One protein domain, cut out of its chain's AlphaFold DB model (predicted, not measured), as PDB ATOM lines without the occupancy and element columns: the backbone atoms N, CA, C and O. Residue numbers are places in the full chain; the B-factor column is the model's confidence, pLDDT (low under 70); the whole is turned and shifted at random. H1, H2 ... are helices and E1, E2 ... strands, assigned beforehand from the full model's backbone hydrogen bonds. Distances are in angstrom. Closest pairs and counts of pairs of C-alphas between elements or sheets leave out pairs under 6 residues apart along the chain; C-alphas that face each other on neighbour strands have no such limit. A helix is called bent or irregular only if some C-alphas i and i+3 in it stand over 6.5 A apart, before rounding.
ATOM      1  N   LYS A  37      43.653  35.412  40.443       87.12
ATOM      2  CA  LYS A  37      42.624  34.467  40.016       87.12
ATOM      3  C   LYS A  37      41.255  34.986  40.443       87.12
ATOM      4  O   LYS A  37      41.147  35.704  41.441       87.12
ATOM      5  N   TRP A  38      40.209  34.568  39.735       89.00
ATOM      6  CA  TRP A  38      38.834  34.918  40.083       89.00
ATOM      7  C   TRP A  38      38.521  34.636  41.556       89.00
ATOM      8  O   TRP A  38      37.923  35.470  42.226       89.00
ATOM      9  N   GLU A  39      38.996  33.524  42.116       85.25
ATOM     10  CA  GLU A  39      38.729  33.181  43.514       85.25
ATOM     11  C   GLU A  39      39.278  34.219  44.499       85.25
ATOM     12  O   GLU A  39      38.697  34.399  45.567       85.25
ATOM     13  N   GLN A  40      40.368  34.909  44.146       84.56
ATOM     14  CA  GLN A  40      40.962  35.965  44.968       84.56
ATOM     15  C   GLN A  40      40.149  37.259  44.873       84.56
ATOM     16  O   GLN A  40      39.858  37.862  45.902       84.56
ATOM     17  N   VAL A  41      39.723  37.640  43.664       88.31
ATOM     18  CA  VAL A  41      38.844  38.802  43.432       88.31
ATOM     19  C   VAL A  41      37.486  38.597  44.112       88.31
ATOM     20  O   VAL A  41      37.000  39.466  44.831       88.31
ATOM     21  N   ARG A  42      36.909  37.400  43.981       88.25
ATOM     22  CA  ARG A  42      35.671  37.009  44.660       88.25
ATOM     23  C   ARG A  42      35.814  37.049  46.181       88.25
ATOM     24  O   ARG A  42      34.939  37.568  46.864       88.25
ATOM     25  N   ALA A  43      36.910  36.518  46.731       79.69
ATOM     26  CA  ALA A  43      37.167  36.572  48.171       79.69
ATOM     27  C   ALA A  43      37.284  38.015  48.686       79.69
ATOM     28  O   ALA A  43      36.824  38.311  49.787       79.69
ATOM     29  N   GLN A  44      37.858  38.914  47.883       86.06
ATOM     30  CA  GLN A  44      37.915  40.336  48.203       86.06
ATOM     31  C   GLN A  44      36.514  40.960  48.251       86.06
ATOM     32  O   GLN A  44      36.208  41.686  49.194       86.06
ATOM     33  N   ASN A  45      35.641  40.618  47.301       92.25
ATOM     34  CA  ASN A  45      34.256  41.083  47.307       92.25
ATOM     35  C   ASN A  45      33.445  40.566  48.503       92.25
ATOM     36  O   ASN A  45      32.728  41.342  49.132       92.25
ATOM     37  N   TYR A  46      33.641  39.311  48.912       85.31
ATOM     38  CA  TYR A  46      33.065  38.789  50.156       85.31
ATOM     39  C   TYR A  46      33.481  39.583  51.406       85.31
ATOM     40  O   TYR A  46      32.731  39.625  52.377       85.31
ATOM     41  N   GLY A  47      34.629  40.267  51.380       83.50
ATOM     42  CA  GLY A  47      35.065  41.176  52.447       83.50
ATOM     43  C   GLY A  47      34.200  42.433  52.620       83.50
ATOM     44  O   GLY A  47      34.445  43.213  53.542       83.50
ATOM     45  N   THR A  48      33.207  42.645  51.750       89.88
ATOM     46  CA  THR A  48      32.194  43.710  51.870       89.88
ATOM     47  C   THR A  48      30.897  43.239  52.531       89.88
ATOM     48  O   THR A  48      30.063  44.062  52.901       89.88
ATOM     49  N   MET A  49      30.725  41.927  52.722       86.31
ATOM     50  CA  MET A  49      29.518  41.355  53.311       86.31
ATOM     51  C   MET A  49      29.300  41.882  54.735       86.31
ATOM     52  O   MET A  49      30.206  41.838  55.567       86.31
ATOM     53  N   GLY A  50      28.092  42.376  55.009       83.88
ATOM     54  CA  GLY A  50      27.723  42.919  56.320       83.88
ATOM     55  C   GLY A  50      28.217  44.342  56.611       83.88
ATOM     56  O   GLY A  50      27.903  44.866  57.671       83.88
ATOM     57  N   ARG A  51      28.964  44.982  55.704       92.06
ATOM     58  CA  ARG A  51      29.508  46.336  55.907       92.06
ATOM     59  C   ARG A  51      28.592  47.389  55.300       92.06
ATOM     60  O   ARG A  51      28.045  47.182  54.218       92.06
ATOM     61  N   THR A  52      28.441  48.524  55.974       95.69
ATOM     62  CA  THR A  52      27.686  49.656  55.429       95.69
ATOM     63  C   THR A  52      28.375  50.199  54.186       95.69
ATOM     64  O   THR A  52      29.606  50.250  54.118       95.69
ATOM     65  N   VAL A  53      27.587  50.596  53.187       96.12
ATOM     66  CA  VAL A  53      28.113  51.128  51.924       96.12
ATOM     67  C   VAL A  53      27.365  52.392  51.528       96.12
ATOM     68  O   VAL A  53      26.133  52.417  51.523       96.12
ATOM     69  N   ARG A  54      28.110  53.427  51.135       96.62
ATOM     70  CA  ARG A  54      27.583  54.621  50.465       96.62
ATOM     71  C   ARG A  54      28.313  54.863  49.150       96.62
ATOM     72  O   ARG A  54      29.530  54.739  49.100       96.62
ATOM     73  N   GLY A  55      27.601  55.291  48.112       96.25
ATOM     74  CA  GLY A  55      28.206  55.756  46.860       96.25
ATOM     75  C   GLY A  55      27.175  56.346  45.905       96.25
ATOM     76  O   GLY A  55      25.976  56.278  46.161       96.25
ATOM     77  N   VAL A  56      27.635  56.953  44.814       96.75
ATOM     78  CA  VAL A  56      26.756  57.467  43.754       96.75
ATOM     79  C   VAL A  56      26.665  56.421  42.650       96.75
ATOM     80  O   VAL A  56      27.681  56.060  42.063       96.75
ATOM     81  N   VAL A  57      25.463  55.922  42.378       96.06
ATOM     82  CA  VAL A  57      25.204  54.933  41.326       96.06
ATOM     83  C   VAL A  57      24.782  55.655  40.055       96.06
ATOM     84  O   VAL A  57      23.809  56.404  40.080       96.06
ATOM     85  N   HIS A  58      25.508  55.418  38.965       95.06
ATOM     86  CA  HIS A  58      25.189  55.858  37.603       95.06
ATOM     87  C   HIS A  58      24.581  54.698  36.823       95.06
ATOM     88  O   HIS A  58      25.036  53.568  36.995       95.06
ATOM     89  N   ARG A  59      23.602  54.968  35.962       92.12
ATOM     90  CA  ARG A  59      22.891  53.951  35.175       92.12
ATOM     91  C   ARG A  59      22.958  54.234  33.673       92.12
ATOM     92  O   ARG A  59      23.289  55.346  33.258       92.12
ATOM     93  N   SER A  60      22.612  53.230  32.869       89.88
ATOM     94  CA  SER A  60      22.575  53.315  31.402       89.88
ATOM     95  C   SER A  60      21.585  54.345  30.846       89.88
ATOM     96  O   SER A  60      21.834  54.890  29.775       89.88
ATOM     97  N   ASP A  61      20.521  54.677  31.583       86.56
ATOM     98  CA  ASP A  61      19.544  55.723  31.234       86.56
ATOM     99  C   ASP A  61      20.043  57.159  31.500       86.56
ATOM    100  O   ASP A  61      19.328  58.133  31.275       86.56
ATOM    101  N   GLY A  62      21.278  57.304  31.992       86.94
ATOM    102  CA  GLY A  62      21.877  58.584  32.361       86.94
ATOM    103  C   GLY A  62      21.496  59.075  33.760       86.94
ATOM    104  O   GLY A  62      22.031  60.095  34.199       86.94
ATOM    105  N   SER A  63      20.628  58.367  34.489       88.38
ATOM    106  CA  SER A  63      20.285  58.725  35.863       88.38
ATOM    107  C   SER A  63      21.453  58.476  36.818       88.38
ATOM    108  O   SER A  63      22.246  57.538  36.668       88.38
ATOM    109  N   ARG A  64      21.538  59.315  37.857       91.56
ATOM    110  CA  ARG A  64      22.437  59.093  38.992       91.56
ATOM    111  C   ARG A  64      21.738  59.323  40.322       91.56
ATOM    112  O   ARG A  64      20.924  60.234  40.461       91.56
ATOM    113  N   GLN A  65      22.067  58.493  41.305       93.56
ATOM    114  CA  GLN A  65      21.471  58.548  42.639       93.56
ATOM    115  C   GLN A  65      22.519  58.286  43.714       93.56
ATOM    116  O   GLN A  65      23.381  57.421  43.556       93.56
ATOM    117  N   LEU A  66      22.430  59.005  44.829       95.56
ATOM    118  CA  LEU A  66      23.217  58.698  46.017       95.56
ATOM    119  C   LEU A  66      22.537  57.559  46.779       95.56
ATOM    120  O   LEU A  66      21.393  57.688  47.207       95.56
ATOM    121  N   VAL A  67      23.253  56.453  46.956       95.88
ATOM    122  CA  VAL A  67      22.753  55.227  47.583       95.88
ATOM    123  C   VAL A  67      23.466  54.999  48.910       95.88
ATOM    124  O   VAL A  67      24.685  55.163  49.004       95.88
ATOM    125  N   ARG A  68      22.701  54.606  49.932       96.06
ATOM    126  CA  ARG A  68      23.192  54.123  51.228       96.06
ATOM    127  C   ARG A  68      22.544  52.785  51.551       96.06
ATOM    128  O   ARG A  68      21.328  52.659  51.416       96.06
ATOM    129  N   HIS A  69      23.347  51.826  51.991       94.62
ATOM    130  CA  HIS A  69      22.896  50.487  52.345       94.62
ATOM    131  C   HIS A  69      23.474  50.037  53.688       94.62
ATOM    132  O   HIS A  69      24.688  50.086  53.890       94.62
ATOM    133  N   GLU A  70      22.594  49.565  54.571       93.31
ATOM    134  CA  GLU A  70      22.907  48.954  55.865       93.31
ATOM    135  C   GLU A  70      22.498  47.468  55.814       93.31
ATOM    136  O   GLU A  70      21.308  47.155  55.965       93.31
ATOM    137  N   PRO A  71      23.438  46.532  55.577       85.00
ATOM    138  CA  PRO A  71      23.094  45.130  55.349       85.00
ATOM    139  C   PRO A  71      22.426  44.437  56.543       85.00
ATOM    140  O   PRO A  71      21.508  43.646  56.334       85.00
ATOM    141  N   GLU A  72      22.837  44.734  57.784       82.31
ATOM    142  CA  GLU A  72      22.318  44.049  58.984       82.31
ATOM    143  C   GLU A  72      20.813  44.253  59.186       82.31
ATOM    144  O   GLU A  72      20.101  43.336  59.589       82.31
ATOM    145  N   THR A  73      20.318  45.453  58.880       82.62
ATOM    146  CA  THR A  73      18.892  45.792  58.989       82.62
ATOM    147  C   THR A  73      18.168  45.715  57.648       82.62
ATOM    148  O   THR A  73      16.977  46.021  57.572       82.62
ATOM    149  N   THR A  74      18.862  45.292  56.584       83.19
ATOM    150  CA  THR A  74      18.381  45.300  55.193       83.19
ATOM    151  C   THR A  74      17.878  46.674  54.732       83.19
ATOM    152  O   THR A  74      16.964  46.758  53.913       83.19
ATOM    153  N   SER A  75      18.452  47.755  55.270       91.19
ATOM    154  CA  SER A  75      17.962  49.110  55.011       91.19
ATOM    155  C   SER A  75      18.624  49.731  53.785       91.19
ATOM    156  O   SER A  75      19.814  49.527  53.521       91.19
ATOM    157  N   TRP A  76      17.846  50.517  53.047       93.12
ATOM    158  CA  TRP A  76      18.271  51.202  51.829       93.12
ATOM    159  C   TRP A  76      17.753  52.629  51.806       93.12
ATOM    160  O   TRP A  76      16.651  52.926  52.269       93.12
ATOM    161  N   ARG A  77      18.535  53.525  51.213       94.44
ATOM    162  CA  ARG A  77      18.095  54.884  50.917       94.44
ATOM    163  C   ARG A  77      18.698  55.371  49.616       94.44
ATOM    164  O   ARG A  77      19.922  55.344  49.471       94.44
ATOM    165  N   HIS A  78      17.849  55.851  48.712       94.50
ATOM    166  CA  HIS A  78      18.250  56.485  47.460       94.50
ATOM    167  C   HIS A  78      17.837  57.957  47.482       94.50
ATOM    168  O   HIS A  78      16.711  58.296  47.853       94.50
ATOM    169  N   GLU A  79      18.755  58.825  47.079       94.06
ATOM    170  CA  GLU A  79      18.528  60.260  46.927       94.06
ATOM    171  C   GLU A  79      18.815  60.664  45.479       94.06
ATOM    172  O   GLU A  79      19.791  60.206  44.878       94.06
ATOM    173  N   ASP A  80      17.951  61.508  44.919       90.06
ATOM    174  CA  ASP A  80      18.181  62.137  43.618       90.06
ATOM    175  C   ASP A  80      19.296  63.202  43.686       90.06
ATOM    176  O   ASP A  80      19.885  63.468  44.736       90.06
ATOM    177  N   GLU A  81      19.590  63.842  42.554       85.88
ATOM    178  CA  GLU A  81      20.638  64.866  42.460       85.88
ATOM    179  C   GLU A  81      20.405  66.098  43.345       85.88
ATOM    180  O   GLU A  81      21.357  66.804  43.678       85.88
ATOM    181  N   SER A  82      19.154  66.361  43.738       86.62
ATOM    182  CA  SER A  82      18.812  67.452  44.656       86.62
ATOM    183  C   SER A  82      19.050  67.089  46.127       86.62
ATOM    184  O   SER A  82      18.930  67.948  47.000       86.62
ATOM    185  N   GLY A  83      19.391  65.825  46.408       87.31
ATOM    186  CA  GLY A  83      19.477  65.264  47.754       87.31
ATOM    187  C   GLY A  83      18.121  64.829  48.317       87.31
ATOM    188  O   GLY A  83      18.027  64.517  49.505       87.31
ATOM    189  N   SER A  84      17.067  64.808  47.498       90.38
ATOM    190  CA  SER A  84      15.724  64.450  47.954       90.38
ATOM    191  C   SER A  84      15.521  62.929  47.892       90.38
ATOM    192  O   SER A  84      15.896  62.310  46.894       90.38
ATOM    193  N   PRO A  85      14.896  62.292  48.904       91.75
ATOM    194  CA  PRO A  85      14.730  60.838  48.918       91.75
ATOM    195  C   PRO A  85      13.757  60.366  47.842       91.75
ATOM    196  O   PRO A  85      12.615  60.824  47.800       91.75
ATOM    197  N   THR A  86      14.192  59.440  46.997       91.00
ATOM    198  CA  THR A  86      13.337  58.756  46.012       91.00
ATOM    199  C   THR A  86      12.942  57.361  46.478       91.00
ATOM    200  O   THR A  86      11.936  56.818  46.028       91.00
ATOM    201  N   PHE A  87      13.709  56.791  47.409       91.81
ATOM    202  CA  PHE A  87      13.487  55.462  47.952       91.81
ATOM    203  C   PHE A  87      14.024  55.363  49.378       91.81
ATOM    204  O   PHE A  87      15.140  55.812  49.650       91.81
ATOM    205  N   ILE A  88      13.250  54.767  50.279       92.88
ATOM    206  CA  ILE A  88      13.651  54.460  51.653       92.88
ATOM    207  C   ILE A  88      13.100  53.083  52.010       92.88
ATOM    208  O   ILE A  88      11.911  52.832  51.857       92.88
ATOM    209  N   GLU A  89      13.935  52.210  52.547       90.19
ATOM    210  CA  GLU A  89      13.544  50.884  53.008       90.19
ATOM    211  C   GLU A  89      14.196  50.590  54.356       90.19
ATOM    212  O   GLU A  89      15.367  50.906  54.567       90.19
ATOM    213  N   ASN A  90      13.438  49.969  55.254       89.44
ATOM    214  CA  ASN A  90      13.940  49.377  56.489       89.44
ATOM    215  C   ASN A  90      13.368  47.959  56.667       89.44
ATOM    216  O   ASN A  90      12.833  47.374  55.724       89.44
ATOM    217  N   ALA A  91      13.506  47.377  57.859       83.19
ATOM    218  CA  ALA A  91      13.034  46.019  58.136       83.19
ATOM    219  C   ALA A  91      11.525  45.843  57.881       83.19
ATOM    220  O   ALA A  91      11.110  44.840  57.303       83.19
ATOM    221  N   ASP A  92      10.727  46.844  58.252       83.00
ATOM    222  CA  ASP A  92       9.269  46.723  58.336       83.00
ATOM    223  C   ASP A  92       8.535  47.514  57.246       83.00
ATOM    224  O   ASP A  92       7.347  47.301  57.012       83.00
ATOM    225  N   ASN A  93       9.197  48.470  56.595       86.81
ATOM    226  CA  ASN A  93       8.540  49.432  55.715       86.81
ATOM    227  C   ASN A  93       9.396  49.795  54.504       86.81
ATOM    228  O   ASN A  93      10.627  49.814  54.564       86.81
ATOM    229  N   ARG A  94       8.707  50.165  53.425       88.50
ATOM    230  CA  ARG A  94       9.274  50.701  52.193       88.50
ATOM    231  C   ARG A  94       8.503  51.946  51.772       88.50
ATOM    232  O   ARG A  94       7.275  51.964  51.804       88.50
ATOM    233  N   TRP A  95       9.226  52.965  51.330       90.62
ATOM    234  CA  TRP A  95       8.686  54.148  50.685       90.62
ATOM    235  C   TRP A  95       9.381  54.378  49.349       90.62
ATOM    236  O   TRP A  95      10.610  54.364  49.283       90.62
ATOM    237  N   SER A  96       8.616  54.634  48.295       88.94
ATOM    238  CA  SER A  96       9.143  54.975  46.968       88.94
ATOM    239  C   SER A  96       8.389  56.155  46.377       88.94
ATOM    240  O   SER A  96       7.178  56.261  46.560       88.94
ATOM    241  N   ARG A  97       9.100  57.036  45.677       86.56
ATOM    242  CA  ARG A  97       8.494  58.158  44.959       86.56
ATOM    243  C   ARG A  97       7.819  57.659  43.676       86.56
ATOM    244  O   ARG A  97       8.433  56.886  42.945       86.56
ATOM    245  N   ASP A  98       6.581  58.075  43.431       81.12
ATOM    246  CA  ASP A  98       5.849  57.797  42.188       81.12
ATOM    247  C   ASP A  98       6.144  58.836  41.085       81.12
ATOM    248  O   ASP A  98       6.951  59.752  41.275       81.12
ATOM    249  N   ALA A  99       5.517  58.667  39.914       74.81
ATOM    250  CA  ALA A  99       5.681  59.558  38.762       74.81
ATOM    251  C   ALA A  99       5.222  61.002  39.049       74.81
ATOM    252  O   ALA A  99       5.821  61.944  38.534       74.81
ATOM    253  N   ASP A 100       4.238  61.173  39.936       77.19
ATOM    254  CA  ASP A 100       3.685  62.473  40.341       77.19
ATOM    255  C   ASP A 100       4.520  63.159  41.438       77.19
ATOM    256  O   ASP A 100       4.226  64.273  41.878       77.19
ATOM    257  N   GLY A 101       5.586  62.500  41.902       78.94
ATOM    258  CA  GLY A 101       6.487  63.008  42.931       78.94
ATOM    259  C   GLY A 101       6.007  62.784  44.369       78.94
ATOM    260  O   GLY A 101       6.687  63.212  45.308       78.94
ATOM    261  N   GLY A 102       4.881  62.098  44.570       86.00
ATOM    262  CA  GLY A 102       4.367  61.688  45.873       86.00
ATOM    263  C   GLY A 102       5.099  60.464  46.428       86.00
ATOM    264  O   GLY A 102       5.600  59.620  45.690       86.00
ATOM    265  N   MET A 103       5.179  60.342  47.758       87.88
ATOM    266  CA  MET A 103       5.728  59.134  48.386       87.88
ATOM    267  C   MET A 103       4.633  58.085  48.574       87.88
ATOM    268  O   MET A 103       3.592  58.350  49.176       87.88
ATOM    269  N   VAL A 104       4.903  56.868  48.122       85.38
ATOM    270  CA  VAL A 104       4.040  55.699  48.298       85.38
ATOM    271  C   VAL A 104       4.612  54.823  49.404       85.38
ATOM    272  O   VAL A 104       5.797  54.506  49.373       85.38
ATOM    273  N   HIS A 105       3.792  54.442  50.382       88.25
ATOM    274  CA  HIS A 105       4.174  53.627  51.536       88.25
ATOM    275  C   HIS A 105       3.656  52.191  51.406       88.25
ATOM    276  O   HIS A 105       2.460  51.971  51.217       88.25
ATOM    277  N   ALA A 106       4.552  51.220  51.568       81.31
ATOM    278  CA  ALA A 106       4.246  49.799  51.672       81.31
ATOM    279  C   ALA A 106       4.804  49.214  52.982       81.31
ATOM    280  O   ALA A 106       5.912  49.550  53.414       81.31
ATOM    281  N   VAL A 107       4.045  48.311  53.606       80.94
ATOM    282  CA  VAL A 107       4.492  47.533  54.771       80.94
ATOM    283  C   VAL A 107       5.174  46.263  54.270       80.94
ATOM    284  O   VAL A 107       4.592  45.505  53.492       80.94
ATOM    285  N   LYS A 108       6.407  46.007  54.710       71.56
ATOM    286  CA  LYS A 108       7.139  44.795  54.341       71.56
ATOM    287  C   LYS A 108       6.610  43.603  55.130       71.56
ATOM    288  O   LYS A 108       6.481  43.645  56.349       71.56
ATOM    289  N   ASN A 109       6.357  42.516  54.414       62.91
ATOM    290  CA  ASN A 109       6.127  41.193  54.974       62.91
ATOM    291  C   ASN A 109       7.228  40.265  54.449       62.91
ATOM    292  O   ASN A 109       7.647  40.397  53.300       62.91
ATOM    293  N   ALA A 110       7.676  39.315  55.270       53.38
ATOM    294  CA  ALA A 110       8.724  38.353  54.928       53.38
ATOM    295  C   ALA A 110       8.401  37.497  53.685       53.38
ATOM    296  O   ALA A 110       9.307  36.906  53.104       53.38
ATOM    297  N   ASN A 111       7.130  37.451  53.277       44.09
ATOM    298  CA  ASN A 111       6.658  36.679  52.127       44.09
ATOM    299  C   ASN A 111       6.435  37.523  50.857       44.09
ATOM    300  O   ASN A 111       6.287  36.952  49.777       44.09
ATOM    301  N   THR A 112       6.431  38.857  50.953       49.91
ATOM    302  CA  THR A 112       6.169  39.732  49.802       49.91
ATOM    303  C   THR A 112       7.435  39.890  48.966       49.91
ATOM    304  O   THR A 112       8.439  40.431  49.434       49.91
ATOM    305  N   PHE A 113       7.385  39.431  47.714       45.78
ATOM    306  CA  PHE A 113       8.468  39.620  46.757       45.78
ATOM    307  C   PHE A 113       8.311  40.969  46.061       45.78
ATOM    308  O   PHE A 113       7.299  41.225  45.416       45.78
ATOM    309  N   TYR A 114       9.314  41.829  46.170       54.19
ATOM    310  CA  TYR A 114       9.313  43.110  45.481       54.19
ATOM    311  C   TYR A 114      10.273  43.054  44.289       54.19
ATOM    312  O   TYR A 114      11.486  42.973  44.481       54.19
ATOM    313  N   MET A 115       9.747  43.130  43.064       39.03
ATOM    314  CA  MET A 115      10.576  43.326  41.870       39.03
ATOM    315  C   MET A 115      11.069  44.774  41.834       39.03
ATOM    316  O   MET A 115      10.293  45.697  41.608       39.03
ATOM    317  N   ASP A 116      12.360  44.981  42.081       55.25
ATOM    318  CA  ASP A 116      13.017  46.281  41.937       55.25
ATOM    319  C   ASP A 116      13.954  46.240  40.723       55.25
ATOM    320  O   ASP A 116      15.148  45.960  40.844       55.25
ATOM    321  N   MET A 117      13.388  46.493  39.538       41.88
ATOM    322  CA  MET A 117      14.082  46.443  38.240       41.88
ATOM    323  C   MET A 117      15.183  47.518  38.077       41.88
ATOM    324  O   MET A 117      15.821  47.580  37.031       41.88
ATOM    325  N   GLY A 118      15.435  48.351  39.099       62.41
ATOM    326  CA  GLY A 118      16.494  49.371  39.128       62.41
ATOM    327  C   GLY A 118      17.354  49.361  40.400       62.41
ATOM    328  O   GLY A 118      18.061  50.345  40.674       62.41
ATOM    329  N   SER A 119      17.281  48.279  41.186       80.94
ATOM    330  CA  SER A 119      17.975  48.152  42.470       80.94
ATOM    331  C   SER A 119      19.497  48.255  42.311       80.94
ATOM    332  O   SER A 119      20.063  47.563  41.468       80.94
ATOM    333  N   PRO A 120      20.210  49.016  43.163       88.94
ATOM    334  CA  PRO A 120      21.676  49.029  43.205       88.94
ATOM    335  C   PRO A 120      22.280  47.788  43.897       88.94
ATOM    336  O   PRO A 120      23.500  47.706  44.075       88.94
ATOM    337  N   SER A 121      21.447  46.809  44.273       87.75
ATOM    338  CA  SER A 121      21.857  45.539  44.888       87.75
ATOM    339  C   SER A 121      22.951  44.789  44.118       87.75
ATOM    340  O   SER A 121      23.905  44.363  44.769       87.75
ATOM    341  N   PRO A 122      22.921  44.679  42.772       89.75
ATOM    342  CA  PRO A 122      24.010  44.072  42.016       89.75
ATOM    343  C   PRO A 122      25.380  44.685  42.312       89.75
ATOM    344  O   PRO A 122      26.353  43.950  42.306       89.75
ATOM    345  N   LEU A 123      25.483  45.981  42.632       92.81
ATOM    346  CA  LEU A 123      26.758  46.611  42.990       92.81
ATOM    347  C   LEU A 123      27.114  46.406  44.473       92.81
ATOM    348  O   LEU A 123      28.191  45.911  44.812       92.81
ATOM    349  N   LEU A 124      26.206  46.795  45.373       93.56
ATOM    350  CA  LEU A 124      26.488  46.877  46.815       93.56
ATOM    351  C   LEU A 124      26.402  45.516  47.524       93.56
ATOM    352  O   LEU A 124      26.973  45.344  48.599       93.56
ATOM    353  N   ARG A 125      25.725  44.543  46.908       89.50
ATOM    354  CA  ARG A 125      25.595  43.152  47.361       89.50
ATOM    355  C   ARG A 125      26.086  42.159  46.306       89.50
ATOM    356  O   ARG A 125      25.576  41.048  46.210       89.50
ATOM    357  N   ALA A 126      27.095  42.537  45.516       89.25
ATOM    358  CA  ALA A 126      27.639  41.677  44.459       89.25
ATOM    359  C   ALA A 126      28.026  40.268  44.957       89.25
ATOM    360  O   ALA A 126      27.933  39.304  44.204       89.25
ATOM    361  N   TYR A 127      28.382  40.122  46.238       86.00
ATOM    362  CA  TYR A 127      28.728  38.838  46.850       86.00
ATOM    363  C   TYR A 127      27.585  37.812  46.823       86.00
ATOM    364  O   TYR A 127      27.861  36.612  46.815       86.00
ATOM    365  N   ASP A 128      26.325  38.252  46.751       80.94
ATOM    366  CA  ASP A 128      25.166  37.360  46.640       80.94
ATOM    367  C   ASP A 128      25.077  36.680  45.269       80.94
ATOM    368  O   ASP A 128      24.496  35.604  45.151       80.94
ATOM    369  N   ALA A 129      25.691  37.265  44.234       77.25
ATOM    370  CA  ALA A 129      25.704  36.700  42.887       77.25
ATOM    371  C   ALA A 129      26.671  35.511  42.742       77.25
ATOM    372  O   ALA A 129      26.627  34.804  41.735       77.25
ATOM    373  N   PHE A 130      27.556  35.279  43.722       79.12
ATOM    374  CA  PHE A 130      28.640  34.296  43.617       79.12
ATOM    375  C   PHE A 130      28.673  33.277  44.772       79.12
ATOM    376  O   PHE A 130      29.767  33.061  45.321       79.12
ATOM    377  N   PRO A 131      27.545  32.647  45.172       63.44
ATOM    378  CA  PRO A 131      27.463  31.826  46.380       63.44
ATOM    379  C   PRO A 131      28.512  30.702  46.399       63.44
ATOM    380  O   PRO A 131      28.941  30.182  45.364       63.44
ATOM    381  N   ASP A 140      21.914  27.195  41.922       49.41
ATOM    382  CA  ASP A 140      21.289  28.092  40.941       49.41
ATOM    383  C   ASP A 140      22.113  29.392  40.790       49.41
ATOM    384  O   ASP A 140      21.649  30.508  41.025       49.41
ATOM    385  N   SER A 141      23.418  29.250  40.526       62.78
ATOM    386  CA  SER A 141      24.313  30.402  40.352       62.78
ATOM    387  C   SER A 141      24.140  30.972  38.950       62.78
ATOM    388  O   SER A 141      24.527  30.328  37.978       62.78
ATOM    389  N   ARG A 142      23.651  32.212  38.842       66.31
ATOM    390  CA  ARG A 142      23.583  32.954  37.567       66.31
ATOM    391  C   ARG A 142      24.949  33.372  37.017       66.31
ATOM    392  O   ARG A 142      25.031  33.879  35.913       66.31
ATOM    393  N   PHE A 143      26.029  33.184  37.772       79.69
ATOM    394  CA  PHE A 143      27.382  33.553  37.357       79.69
ATOM    395  C   PHE A 143      28.249  32.295  37.231       79.69
ATOM    396  O   PHE A 143      28.760  31.776  38.231       79.69
ATOM    397  N   THR A 144      28.374  31.768  36.010       81.06
ATOM    398  CA  THR A 144      29.070  30.502  35.717       81.06
ATOM    399  C   THR A 144      30.233  30.685  34.745       81.06
ATOM    400  O   THR A 144      30.201  31.539  33.867       81.06
ATOM    401  N   ASP A 145      31.289  29.892  34.931       82.81
ATOM    402  CA  ASP A 145      32.497  29.905  34.090       82.81
ATOM    403  C   ASP A 145      33.144  31.300  33.899       82.81
ATOM    404  O   ASP A 145      33.322  31.770  32.775       82.81
ATOM    405  N   PRO A 146      33.535  31.975  34.998       87.62
ATOM    406  CA  PRO A 146      34.080  33.327  34.950       87.62
ATOM    407  C   PRO A 146      35.422  33.407  34.218       87.62
ATOM    408  O   PRO A 146      36.313  32.571  34.406       87.62
ATOM    409  N   THR A 147      35.599  34.473  33.439       91.62
ATOM    410  CA  THR A 147      36.849  34.783  32.742       91.62
ATOM    411  C   THR A 147      37.994  35.068  33.717       91.62
ATOM    412  O   THR A 147      37.806  35.380  34.894       91.62
ATOM    413  N   ALA A 148      39.230  35.013  33.214       89.88
ATOM    414  CA  ALA A 148      40.375  35.502  33.974       89.88
ATOM    415  C   ALA A 148      40.212  37.013  34.262       89.88
ATOM    416  O   ALA A 148      39.905  37.758  33.326       89.88
ATOM    417  N   PRO A 149      40.435  37.476  35.508       93.69
ATOM    418  CA  PRO A 149      40.287  38.885  35.845       93.69
ATOM    419  C   PRO A 149      41.197  39.804  35.030       93.69
ATOM    420  O   PRO A 149      42.409  39.585  34.940       93.69
ATOM    421  N   ARG A 150      40.613  40.861  34.461       94.31
ATOM    422  CA  ARG A 150      41.304  41.857  33.636       94.31
ATOM    423  C   ARG A 150      41.338  43.212  34.353       94.31
ATOM    424  O   ARG A 150      40.298  43.661  34.819       94.31
ATOM    425  N   PRO A 151      42.489  43.898  34.447       93.50
ATOM    426  CA  PRO A 151      42.540  45.213  35.078       93.50
ATOM    427  C   PRO A 151      41.780  46.251  34.240       93.50
ATOM    428  O   PRO A 151      41.949  46.324  33.018       93.50
ATOM    429  N   VAL A 152      40.964  47.068  34.902       96.38
ATOM    430  CA  VAL A 152      40.214  48.181  34.309       96.38
ATOM    431  C   VAL A 152      40.042  49.296  35.344       96.38
ATOM    432  O   VAL A 152      40.010  49.031  36.541       96.38
ATOM    433  N   THR A 153      39.907  50.541  34.895       96.19
ATOM    434  CA  THR A 153      39.578  51.674  35.769       96.19
ATOM    435  C   THR A 153      38.130  52.089  35.517       96.19
ATOM    436  O   THR A 153      37.755  52.365  34.377       96.19
ATOM    437  N   VAL A 154      37.317  52.154  36.571       95.56
ATOM    438  CA  VAL A 154      35.916  52.601  36.525       95.56
ATOM    439  C   VAL A 154      35.760  53.775  37.480       95.56
ATOM    440  O   VAL A 154      36.174  53.699  38.633       95.56
ATOM    441  N   ARG A 155      35.215  54.895  36.986       94.25
ATOM    442  CA  ARG A 155      34.968  56.116  37.783       94.25
ATOM    443  C   ARG A 155      36.177  56.574  38.622       94.25
ATOM    444  O   ARG A 155      36.032  57.060  39.737       94.25
ATOM    445  N   GLY A 156      37.383  56.425  38.066       92.00
ATOM    446  CA  GLY A 156      38.637  56.839  38.706       92.00
ATOM    447  C   GLY A 156      39.199  55.867  39.751       92.00
ATOM    448  O   GLY A 156      40.158  56.227  40.429       92.00
ATOM    449  N   ARG A 157      38.636  54.658  39.880       95.25
ATOM    450  CA  ARG A 157      39.130  53.596  40.766       95.25
ATOM    451  C   ARG A 157      39.546  52.367  39.965       95.25
ATOM    452  O   ARG A 157      38.878  51.993  39.001       95.25
ATOM    453  N   ASP A 158      40.664  51.766  40.353       96.12
ATOM    454  CA  ASP A 158      41.177  50.558  39.713       96.12
ATOM    455  C   ASP A 158      40.415  49.327  40.209       96.12
ATOM    456  O   ASP A 158      40.147  49.174  41.402       96.12
ATOM    457  N   GLY A 159      40.082  48.430  39.289       95.12
ATOM    458  CA  GLY A 159      39.332  47.220  39.572       95.12
ATOM    459  C   GLY A 159      39.651  46.077  38.619       95.12
ATOM    460  O   GLY A 159      40.425  46.199  37.666       95.12
ATOM    461  N   TRP A 160      39.035  44.939  38.906       96.31
ATOM    462  CA  TRP A 160      39.199  43.690  38.180       96.31
ATOM    463  C   TRP A 160      37.892  43.328  37.481       96.31
ATOM    464  O   TRP A 160      36.905  43.005  38.142       96.31
ATOM    465  N   GLU A 161      37.888  43.399  36.153       96.44
ATOM    466  CA  GLU A 161      36.775  42.993  35.300       96.44
ATOM    467  C   GLU A 161      36.737  41.477  35.136       96.44
ATOM    468  O   GLU A 161      37.756  40.846  34.837       96.44
ATOM    469  N   VAL A 162      35.552  40.907  35.315       93.88
ATOM    470  CA  VAL A 162      35.268  39.486  35.157       93.88
ATOM    471  C   VAL A 162      33.913  39.348  34.483       93.88
ATOM    472  O   VAL A 162      32.935  39.943  34.934       93.88
ATOM    473  N   THR A 163      33.858  38.538  33.433       92.62
ATOM    474  CA  THR A 163      32.627  38.217  32.714       92.62
ATOM    475  C   THR A 163      32.313  36.741  32.892       92.62
ATOM    476  O   THR A 163      33.228  35.924  32.982       92.62
ATOM    477  N   ALA A 164      31.038  36.387  32.973       88.12
ATOM    478  CA  ALA A 164      30.591  35.009  33.127       88.12
ATOM    479  C   ALA A 164      29.299  34.767  32.343       88.12
ATOM    480  O   ALA A 164      28.564  35.706  32.027       88.12
ATOM    481  N   ALA A 165      29.025  33.497  32.057       82.31
ATOM    482  CA  ALA A 165      27.776  33.075  31.446       82.31
ATOM    483  C   ALA A 165      26.659  32.989  32.498       82.31
ATOM    484  O   ALA A 165      26.881  32.474  33.604       82.31
ATOM    485  N   ASP A 166      25.462  33.442  32.123       78.56
ATOM    486  CA  ASP A 166      24.222  33.150  32.837       78.56
ATOM    487  C   ASP A 166      23.582  31.889  32.237       78.56
ATOM    488  O   ASP A 166      23.158  31.917  31.087       78.56
ATOM    489  N   PRO A 167      23.494  30.761  32.960       69.19
ATOM    490  CA  PRO A 167      22.941  29.520  32.415       69.19
ATOM    491  C   PRO A 167      21.451  29.612  32.040       69.19
ATOM    492  O   PRO A 167      20.937  28.699  31.393       69.19
ATOM    493  N   HIS A 168      20.763  30.692  32.423       68.75
ATOM    494  CA  HIS A 168      19.354  30.941  32.112       68.75
ATOM    495  C   HIS A 168      19.149  31.972  30.995       68.75
ATOM    496  O   HIS A 168      18.005  32.315  30.698       68.75
ATOM    497  N   SER A 169      20.227  32.479  30.388       73.31
ATOM    498  CA  SER A 169      20.171  33.525  29.370       73.31
ATOM    499  C   SER A 169      21.286  33.386  28.338       73.31
ATOM    500  O   SER A 169      22.325  32.781  28.581       73.31
ATOM    501  N   THR A 170      21.079  33.958  27.157       75.44
ATOM    502  CA  THR A 170      22.141  34.113  26.154       75.44
ATOM    503  C   THR A 170      23.055  35.304  26.459       75.44
ATOM    504  O   THR A 170      24.138  35.399  25.887       75.44
ATOM    505  N   GLU A 171      22.644  36.188  27.374       80.12
ATOM    506  CA  GLU A 171      23.398  37.369  27.800       80.12
ATOM    507  C   GLU A 171      24.509  37.031  28.805       80.12
ATOM    508  O   GLU A 171      24.374  36.153  29.663       80.12
ATOM    509  N   GLN A 172      25.614  37.774  28.735       86.69
ATOM    510  CA  GLN A 172      26.718  37.653  29.690       86.69
ATOM    511  C   GLN A 172      26.576  38.666  30.826       86.69
ATOM    512  O   GLN A 172      26.139  39.800  30.624       86.69
ATOM    513  N   ILE A 173      26.997  38.271  32.028       89.75
ATOM    514  CA  ILE A 173      27.078  39.169  33.184       89.75
ATOM    515  C   ILE A 173      28.531  39.608  33.355       89.75
ATOM    516  O   ILE A 173      29.424  38.768  33.496       89.75
ATOM    517  N   THR A 174      28.766  40.916  33.424       94.44
ATOM    518  CA  THR A 174      30.088  41.497  33.684       94.44
ATOM    519  C   THR A 174      30.101  42.263  34.999       94.44
ATOM    520  O   THR A 174      29.256  43.117  35.263       94.44
ATOM    521  N   TYR A 175      31.120  41.991  35.810       96.38
ATOM    522  CA  TYR A 175      31.419  42.708  37.042       96.38
ATOM    523  C   TYR A 175      32.797  43.352  36.977       96.38
ATOM    524  O   TYR A 175      33.743  42.741  36.491       96.38
ATOM    525  N   VAL A 176      32.938  44.548  37.550       97.56
ATOM    526  CA  VAL A 176      34.242  45.128  37.897       97.56
ATOM    527  C   VAL A 176      34.318  45.255  39.409       97.56
ATOM    528  O   VAL A 176      33.542  46.006  39.990       97.56
ATOM    529  N   ILE A 177      35.242  44.543  40.051       97.12
ATOM    530  CA  ILE A 177      35.420  44.561  41.510       97.12
ATOM    531  C   ILE A 177      36.573  45.496  41.882       97.12
ATOM    532  O   ILE A 177      37.671  45.345  41.348       97.12
ATOM    533  N   ASP A 178      36.338  46.446  42.790       97.31
ATOM    534  CA  ASP A 178      37.339  47.414  43.250       97.31
ATOM    535  C   ASP A 178      38.574  46.710  43.827       97.31
ATOM    536  O   ASP A 178      38.461  45.867  44.721       97.31
ATOM    537  N   ALA A 179      39.759  47.071  43.334       92.50
ATOM    538  CA  ALA A 179      41.008  46.416  43.702       92.50
ATOM    539  C   ALA A 179      41.465  46.723  45.138       92.50
ATOM    540  O   ALA A 179      42.318  46.006  45.662       92.50
ATOM    541  N   GLU A 180      40.910  47.745  45.793       93.62
ATOM    542  CA  GLU A 180      41.242  48.148  47.163       93.62
ATOM    543  C   GLU A 180      40.120  47.774  48.145       93.62
ATOM    544  O   GLU A 180      40.352  47.059  49.119       93.62
ATOM    545  N   LEU A 181      38.894  48.218  47.871       93.44
ATOM    546  CA  LEU A 181      37.726  48.103  48.744       93.44
ATOM    547  C   LEU A 181      36.972  46.780  48.581       93.44
ATOM    548  O   LEU A 181      36.276  46.365  49.505       93.44
ATOM    549  N   GLY A 182      37.070  46.131  47.419       92.50
ATOM    550  CA  GLY A 182      36.328  44.910  47.100       92.50
ATOM    551  C   GLY A 182      34.854  45.106  46.732       92.50
ATOM    552  O   GLY A 182      34.204  44.144  46.337       92.50
ATOM    553  N   VAL A 183      34.293  46.313  46.826       95.88
ATOM    554  CA  VAL A 183      32.924  46.592  46.350       95.88
ATOM    555  C   VAL A 183      32.866  46.523  44.821       95.88
ATOM    556  O   VAL A 183      33.866  46.799  44.158       95.88
ATOM    557  N   ALA A 184      31.728  46.156  44.229       97.06
ATOM    558  CA  ALA A 184      31.607  46.217  42.776       97.06
ATOM    559  C   ALA A 184      31.497  47.677  42.305       97.06
ATOM    560  O   ALA A 184      30.667  48.449  42.784       97.06
ATOM    561  N   LEU A 185      32.358  48.041  41.356       97.38
ATOM    562  CA  LEU A 185      32.387  49.331  40.673       97.38
ATOM    563  C   LEU A 185      31.517  49.346  39.423       97.38
ATOM    564  O   LEU A 185      31.041  50.411  39.047       97.38
ATOM    565  N   ARG A 186      31.328  48.197  38.771       97.31
ATOM    566  CA  ARG A 186      30.429  48.047  37.623       97.31
ATOM    567  C   ARG A 186      29.693  46.722  37.695       97.31
ATOM    568  O   ARG A 186      30.288  45.708  38.060       97.31
ATOM    569  N   TRP A 187      28.434  46.759  37.290       95.62
ATOM    570  CA  TRP A 187      27.628  45.608  36.913       95.62
ATOM    571  C   TRP A 187      27.048  45.875  35.525       95.62
ATOM    572  O   TRP A 187      26.608  46.995  35.264       95.62
ATOM    573  N   GLN A 188      27.071  44.881  34.644       93.00
ATOM    574  CA  GLN A 188      26.514  44.972  33.300       93.00
ATOM    575  C   GLN A 188      25.874  43.642  32.894       93.00
ATOM    576  O   GLN A 188      26.438  42.578  33.162       93.00
ATOM    577  N   TYR A 189      24.714  43.727  32.247       87.94
ATOM    578  CA  TYR A 189      23.968  42.614  31.671       87.94
ATOM    579  C   TYR A 189      23.248  43.102  30.409       87.94
ATOM    580  O   TYR A 189      22.384  43.979  30.495       87.94
ATOM    581  N   GLY A 190      23.648  42.595  29.240       84.75
ATOM    582  CA  GLY A 190      23.257  43.170  27.950       84.75
ATOM    583  C   GLY A 190      23.577  44.672  27.870       84.75
ATOM    584  O   GLY A 190      24.676  45.115  28.230       84.75
ATOM    585  N   ASP A 191      22.584  45.466  27.459       84.56
ATOM    586  CA  ASP A 191      22.674  46.931  27.348       84.56
ATOM    587  C   ASP A 191      22.512  47.674  28.687       84.56
ATOM    588  O   ASP A 191      22.785  48.875  28.791       84.56
ATOM    589  N   GLN A 192      22.077  46.979  29.742       88.69
ATOM    590  CA  GLN A 192      21.907  47.575  31.061       88.69
ATOM    591  C   GLN A 192      23.217  47.541  31.838       88.69
ATOM    592  O   GLN A 192      23.852  46.497  31.992       88.69
ATOM    593  N   TRP A 193      23.610  48.688  32.390       93.19
ATOM    594  CA  TRP A 193      24.781  48.781  33.251       93.19
ATOM    595  C   TRP A 193      24.559  49.749  34.406       93.19
ATOM    596  O   TRP A 193      23.789  50.709  34.318       93.19
ATOM    597  N   MET A 194      25.279  49.494  35.495       96.06
ATOM    598  CA  MET A 194      25.398  50.398  36.628       96.06
ATOM    599  C   MET A 194      26.859  50.572  37.016       96.06
ATOM    600  O   MET A 194      27.623  49.608  37.013       96.06
ATOM    601  N   GLU A 195      27.237  51.786  37.406       97.50
ATOM    602  CA  GLU A 195      28.579  52.104  37.888       97.50
ATOM    603  C   GLU A 195      28.549  52.845  39.221       97.50
ATOM    604  O   GLU A 195      27.754  53.763  39.414       97.50
ATOM    605  N   LEU A 196      29.454  52.476  40.126       97.31
ATOM    606  CA  LEU A 196      29.585  53.072  41.449       97.31
ATOM    607  C   LEU A 196      30.710  54.111  41.470       97.31
ATOM    608  O   LEU A 196      31.871  53.810  41.199       97.31
ATOM    609  N   GLU A 197      30.371  55.339  41.846       97.00
ATOM    610  CA  GLU A 197      31.303  56.442  42.049       97.00
ATOM    611  C   GLU A 197      31.442  56.763  43.548       97.00
ATOM    612  O   GLU A 197      30.462  56.773  44.297       97.00
ATOM    613  N   ASN A 198      32.668  57.067  43.983       95.12
ATOM    614  CA  ASN A 198      33.012  57.457  45.358       95.12
ATOM    615  C   ASN A 198      32.476  56.502  46.452       95.12
ATOM    616  O   ASN A 198      31.841  56.980  47.403       95.12
ATOM    617  N   PRO A 199      32.713  55.177  46.347       96.69
ATOM    618  CA  PRO A 199      32.301  54.232  47.376       96.69
ATOM    619  C   PRO A 199      32.997  54.504  48.714       96.69
ATOM    620  O   PRO A 199      34.211  54.712  48.770       96.69
ATOM    621  N   VAL A 200      32.230  54.439  49.798       96.56
ATOM    622  CA  VAL A 200      32.702  54.471  51.185       96.56
ATOM    623  C   VAL A 200      32.120  53.269  51.915       96.56
ATOM    624  O   VAL A 200      30.913  53.043  51.861       96.56
ATOM    625  N   LEU A 201      32.995  52.502  52.566       94.81
ATOM    626  CA  LEU A 201      32.632  51.377  53.427       94.81
ATOM    627  C   LEU A 201      32.735  51.787  54.898       94.81
ATOM    628  O   LEU A 201      33.574  52.621  55.237       94.81
ATOM    629  N   ASP A 202      31.933  51.154  55.751       93.31
ATOM    630  CA  ASP A 202      31.941  51.322  57.214       93.31
ATOM    631  C   ASP A 202      31.617  52.752  57.687       93.31
ATOM    632  O   ASP A 202      32.092  53.208  58.729       93.31
ATOM    633  N   GLU A 203      30.814  53.487  56.917       93.06
ATOM    634  CA  GLU A 203      30.211  54.734  57.387       93.06
ATOM    635  C   GLU A 203      29.098  54.406  58.396       93.06
ATOM    636  O   GLU A 203      28.239  53.571  58.118       93.06
ATOM    637  N   GLU A 204      29.102  55.043  59.567       90.38
ATOM    638  CA  GLU A 204      28.015  54.900  60.541       90.38
ATOM    639  C   GLU A 204      26.792  55.710  60.082       90.38
ATOM    640  O   GLU A 204      26.886  56.925  59.876       90.38
ATOM    641  N   PHE A 205      25.636  55.055  59.938       92.06
ATOM    642  CA  PHE A 205      24.379  55.712  59.582       92.06
ATOM    643  C   PHE A 205      23.486  55.936  60.808       92.06
ATOM    644  O   PHE A 205      23.355  55.080  61.680       92.06
ATOM    645  N   ASP A 206      22.813  57.087  60.851       88.75
ATOM    646  CA  ASP A 206      21.711  57.301  61.789       88.75
ATOM    647  C   ASP A 206      20.507  56.446  61.359       88.75
ATOM    648  O   ASP A 206      20.096  56.484  60.200       88.75
ATOM    649  N   THR A 207      19.902  55.700  62.283       82.69
ATOM    650  CA  THR A 207      18.711  54.882  62.004       82.69
ATOM    651  C   THR A 207      17.524  55.689  61.474       82.69
ATOM    652  O   THR A 207      16.720  55.156  60.706       82.69
ATOM    653  N   ASP A 208      17.412  56.973  61.833       88.19
ATOM    654  CA  ASP A 208      16.338  57.841  61.334       88.19
ATOM    655  C   ASP A 208      16.506  58.188  59.847       88.19
ATOM    656  O   ASP A 208      15.543  58.580  59.183       88.19
ATOM    657  N   LEU A 209      17.692  57.959  59.277       90.75
ATOM    658  CA  LEU A 209      17.946  58.102  57.847       90.75
ATOM    659  C   LEU A 209      17.087  57.132  57.014       90.75
ATOM    660  O   LEU A 209      16.688  57.465  55.898       90.75
ATOM    661  N   PHE A 210      16.746  55.965  57.563       93.81
ATOM    662  CA  PHE A 210      15.951  54.926  56.896       93.81
ATOM    663  C   PHE A 210      14.456  54.996  57.245       93.81
ATOM    664  O   PHE A 210      13.732  53.995  57.209       93.81
ATOM    665  N   ARG A 211      13.974  56.191  57.605       91.19
ATOM    666  CA  ARG A 211      12.564  56.466  57.896       91.19
ATOM    667  C   ARG A 211      12.064  57.669  57.104       91.19
ATOM    668  O   ARG A 211      12.784  58.645  56.901       91.19
ATOM    669  N   TRP A 212      10.803  57.606  56.680       91.56
ATOM    670  CA  TRP A 212      10.090  58.729  56.076       91.56
ATOM    671  C   TRP A 212       9.077  59.306  57.065       91.56
ATOM    672  O   TRP A 212       8.284  58.567  57.645       91.56
ATOM    673  N   SER A 213       9.100  60.624  57.257       85.56
ATOM    674  CA  SER A 213       8.182  61.350  58.151       85.56
ATOM    675  C   SER A 213       7.271  62.346  57.423       85.56
ATOM    676  O   SER A 213       6.482  63.036  58.066       85.56
ATOM    677  N   GLY A 214       7.378  62.439  56.093       86.12
ATOM    678  CA  GLY A 214       6.535  63.301  55.264       86.12
ATOM    679  C   GLY A 214       5.201  62.651  54.865       86.12
ATOM    680  O   GLY A 214       4.926  61.505  55.233       86.12
ATOM    681  N   PRO A 215       4.367  63.356  54.080       85.88
ATOM    682  CA  PRO A 215       3.129  62.803  53.536       85.88
ATOM    683  C   PRO A 215       3.419  61.555  52.697       85.88
ATOM    684  O   PRO A 215       4.423  61.510  51.985       85.88
ATOM    685  N   SER A 216       2.552  60.547  52.780       87.06
ATOM    686  CA  SER A 216       2.590  59.394  51.879       87.06
ATOM    687  C   SER A 216       1.202  58.789  51.693       87.06
ATOM    688  O   SER A 216       0.345  58.928  52.570       87.06
ATOM    689  N   ARG A 217       0.988  58.133  50.551       84.00
ATOM    690  CA  ARG A 217      -0.222  57.355  50.245       84.00
ATOM    691  C   ARG A 217       0.078  55.852  50.319       84.00
ATOM    692  O   ARG A 217       1.211  55.468  50.032       84.00
TER     693      ARG A 217
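AT A GLANCE: This is residues 37 to 131 and 140 to 217 of the 753 residues of an uncharacterized protein of Rhodococcus sp. Leaf247 (UniProt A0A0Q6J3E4). One long, twisted sheet of eleven antiparallel strands runs the length of the domain, and at its E7 end it folds back on itself, with E9 as the hinge. H1 and H2 pack on the same face of this sheet, while the long link after E6 loops out, with residues 111 to 117 sticking out, and returns to H2 near the middle of the domain. The 173 printed residues hold four named helices and eleven named strands, in the order H1, E1 to E6, H2, H3, E7 to E11, H4, and the class is mixed. The sheet's order is E6, E5, E4, E3, E2, E1, E11, E10, E9, E8, E7. The whole is compact, with a radius of gyration of the C-alphas of 16.4 A, and only just elongated, with spans of 50 by 33 by 30 A.

HOW THE PARTS SIT: The sheet holds E6, residues 103 to 107; E5, 93 to 97; E4, 85 to 89; E3, 75 to 79; E2, 64 to 70; E1, 53 to 59; E11, 192 to 201; E10, 184 to 189; E9, 172 to 178; E8, 157 to 165; and E7, 150 to 154. E6 and E7 are its edge strands. E1 to E6 form a meander, each strand the antiparallel neighbour of the one before, and so do E7 to E11; each step within them is a hairpin. E1 and E11, one from each meander, are antiparallel neighbours at 155 degrees, with N 58 and O 195 2.8 A apart, within hydrogen-bond range. Also within that range are N 57 and O 65 of E1 and E2, 2.8 A; N 95 and O 88 of E5 and E4, 2.7 A; N 194 and O 187 of E11 and E10, 2.8 A; and N 159 and O 152 of E8 and E7, 2.8 A. The sheet is a folded sheet, bent back into two leaves: E6 to E1, E11 and E10 face E8 and E7, with 17 pairs of C-alphas within 11 A. The closest C-alphas of E7 and E10 are those of Val 154 and Leu 185, 6.4 A apart. E11 bends by 73 degrees at residue 198. H2, residues 121 to 124, is on the sheet at a height of 5.2 A, over none of its strands, but only just: 2 of its C-alphas fall on E1 and 2 on E11. The closest C-alphas of H2 and E10 are those of Leu 123 and Ala 184, 4.9 A apart. H1, residues 38 to 46, is on the same face, at a height of 9.6 A, over E9 and only just over E8, with 3 C-alphas. It runs only just across the strands, at 63 degrees to E9 on the local plane. H3, residues 126 to 129, only grazes the sheet and touches H1, closest at the C-alphas of Tyr 46 and Tyr 127, 5.5 A. H4, residues 207 to 210, only grazes the sheet; its Phe 210 and Ile 88 of E4 have their C-alphas 5.7 A apart, the closest of that pair of elements. Every O i to N i+4 pair in H1 is within hydrogen-bond range; H2, H3 and H4 are too short for one.

IN THESE COORDINATES: H1 begins at C-alpha 38, (38.834, 34.918, 40.083), and is 12.2 A long. E8 measures 25.2 A, E11 25.1 A, E9 19.8 A, E2 19.7 A and E1 17.8 A. E6 ends at C-alpha 107, (4.492, 47.533, 54.771), and H4 at C-alpha 210, (15.951, 54.926, 56.896).

THE WHOLE: The C-alphas farthest apart are those of Lys 37 and Pro 215, 50.5 A. Residues 132 to 139 are not printed; C-alphas 131 and 140 are 9.0 A apart across the cut. E6 to H2 is a long link. The mean pLDDT of the printed part is 86.4; residues 109 to 118, 131, 140 to 142 and 167 to 168 are under 70.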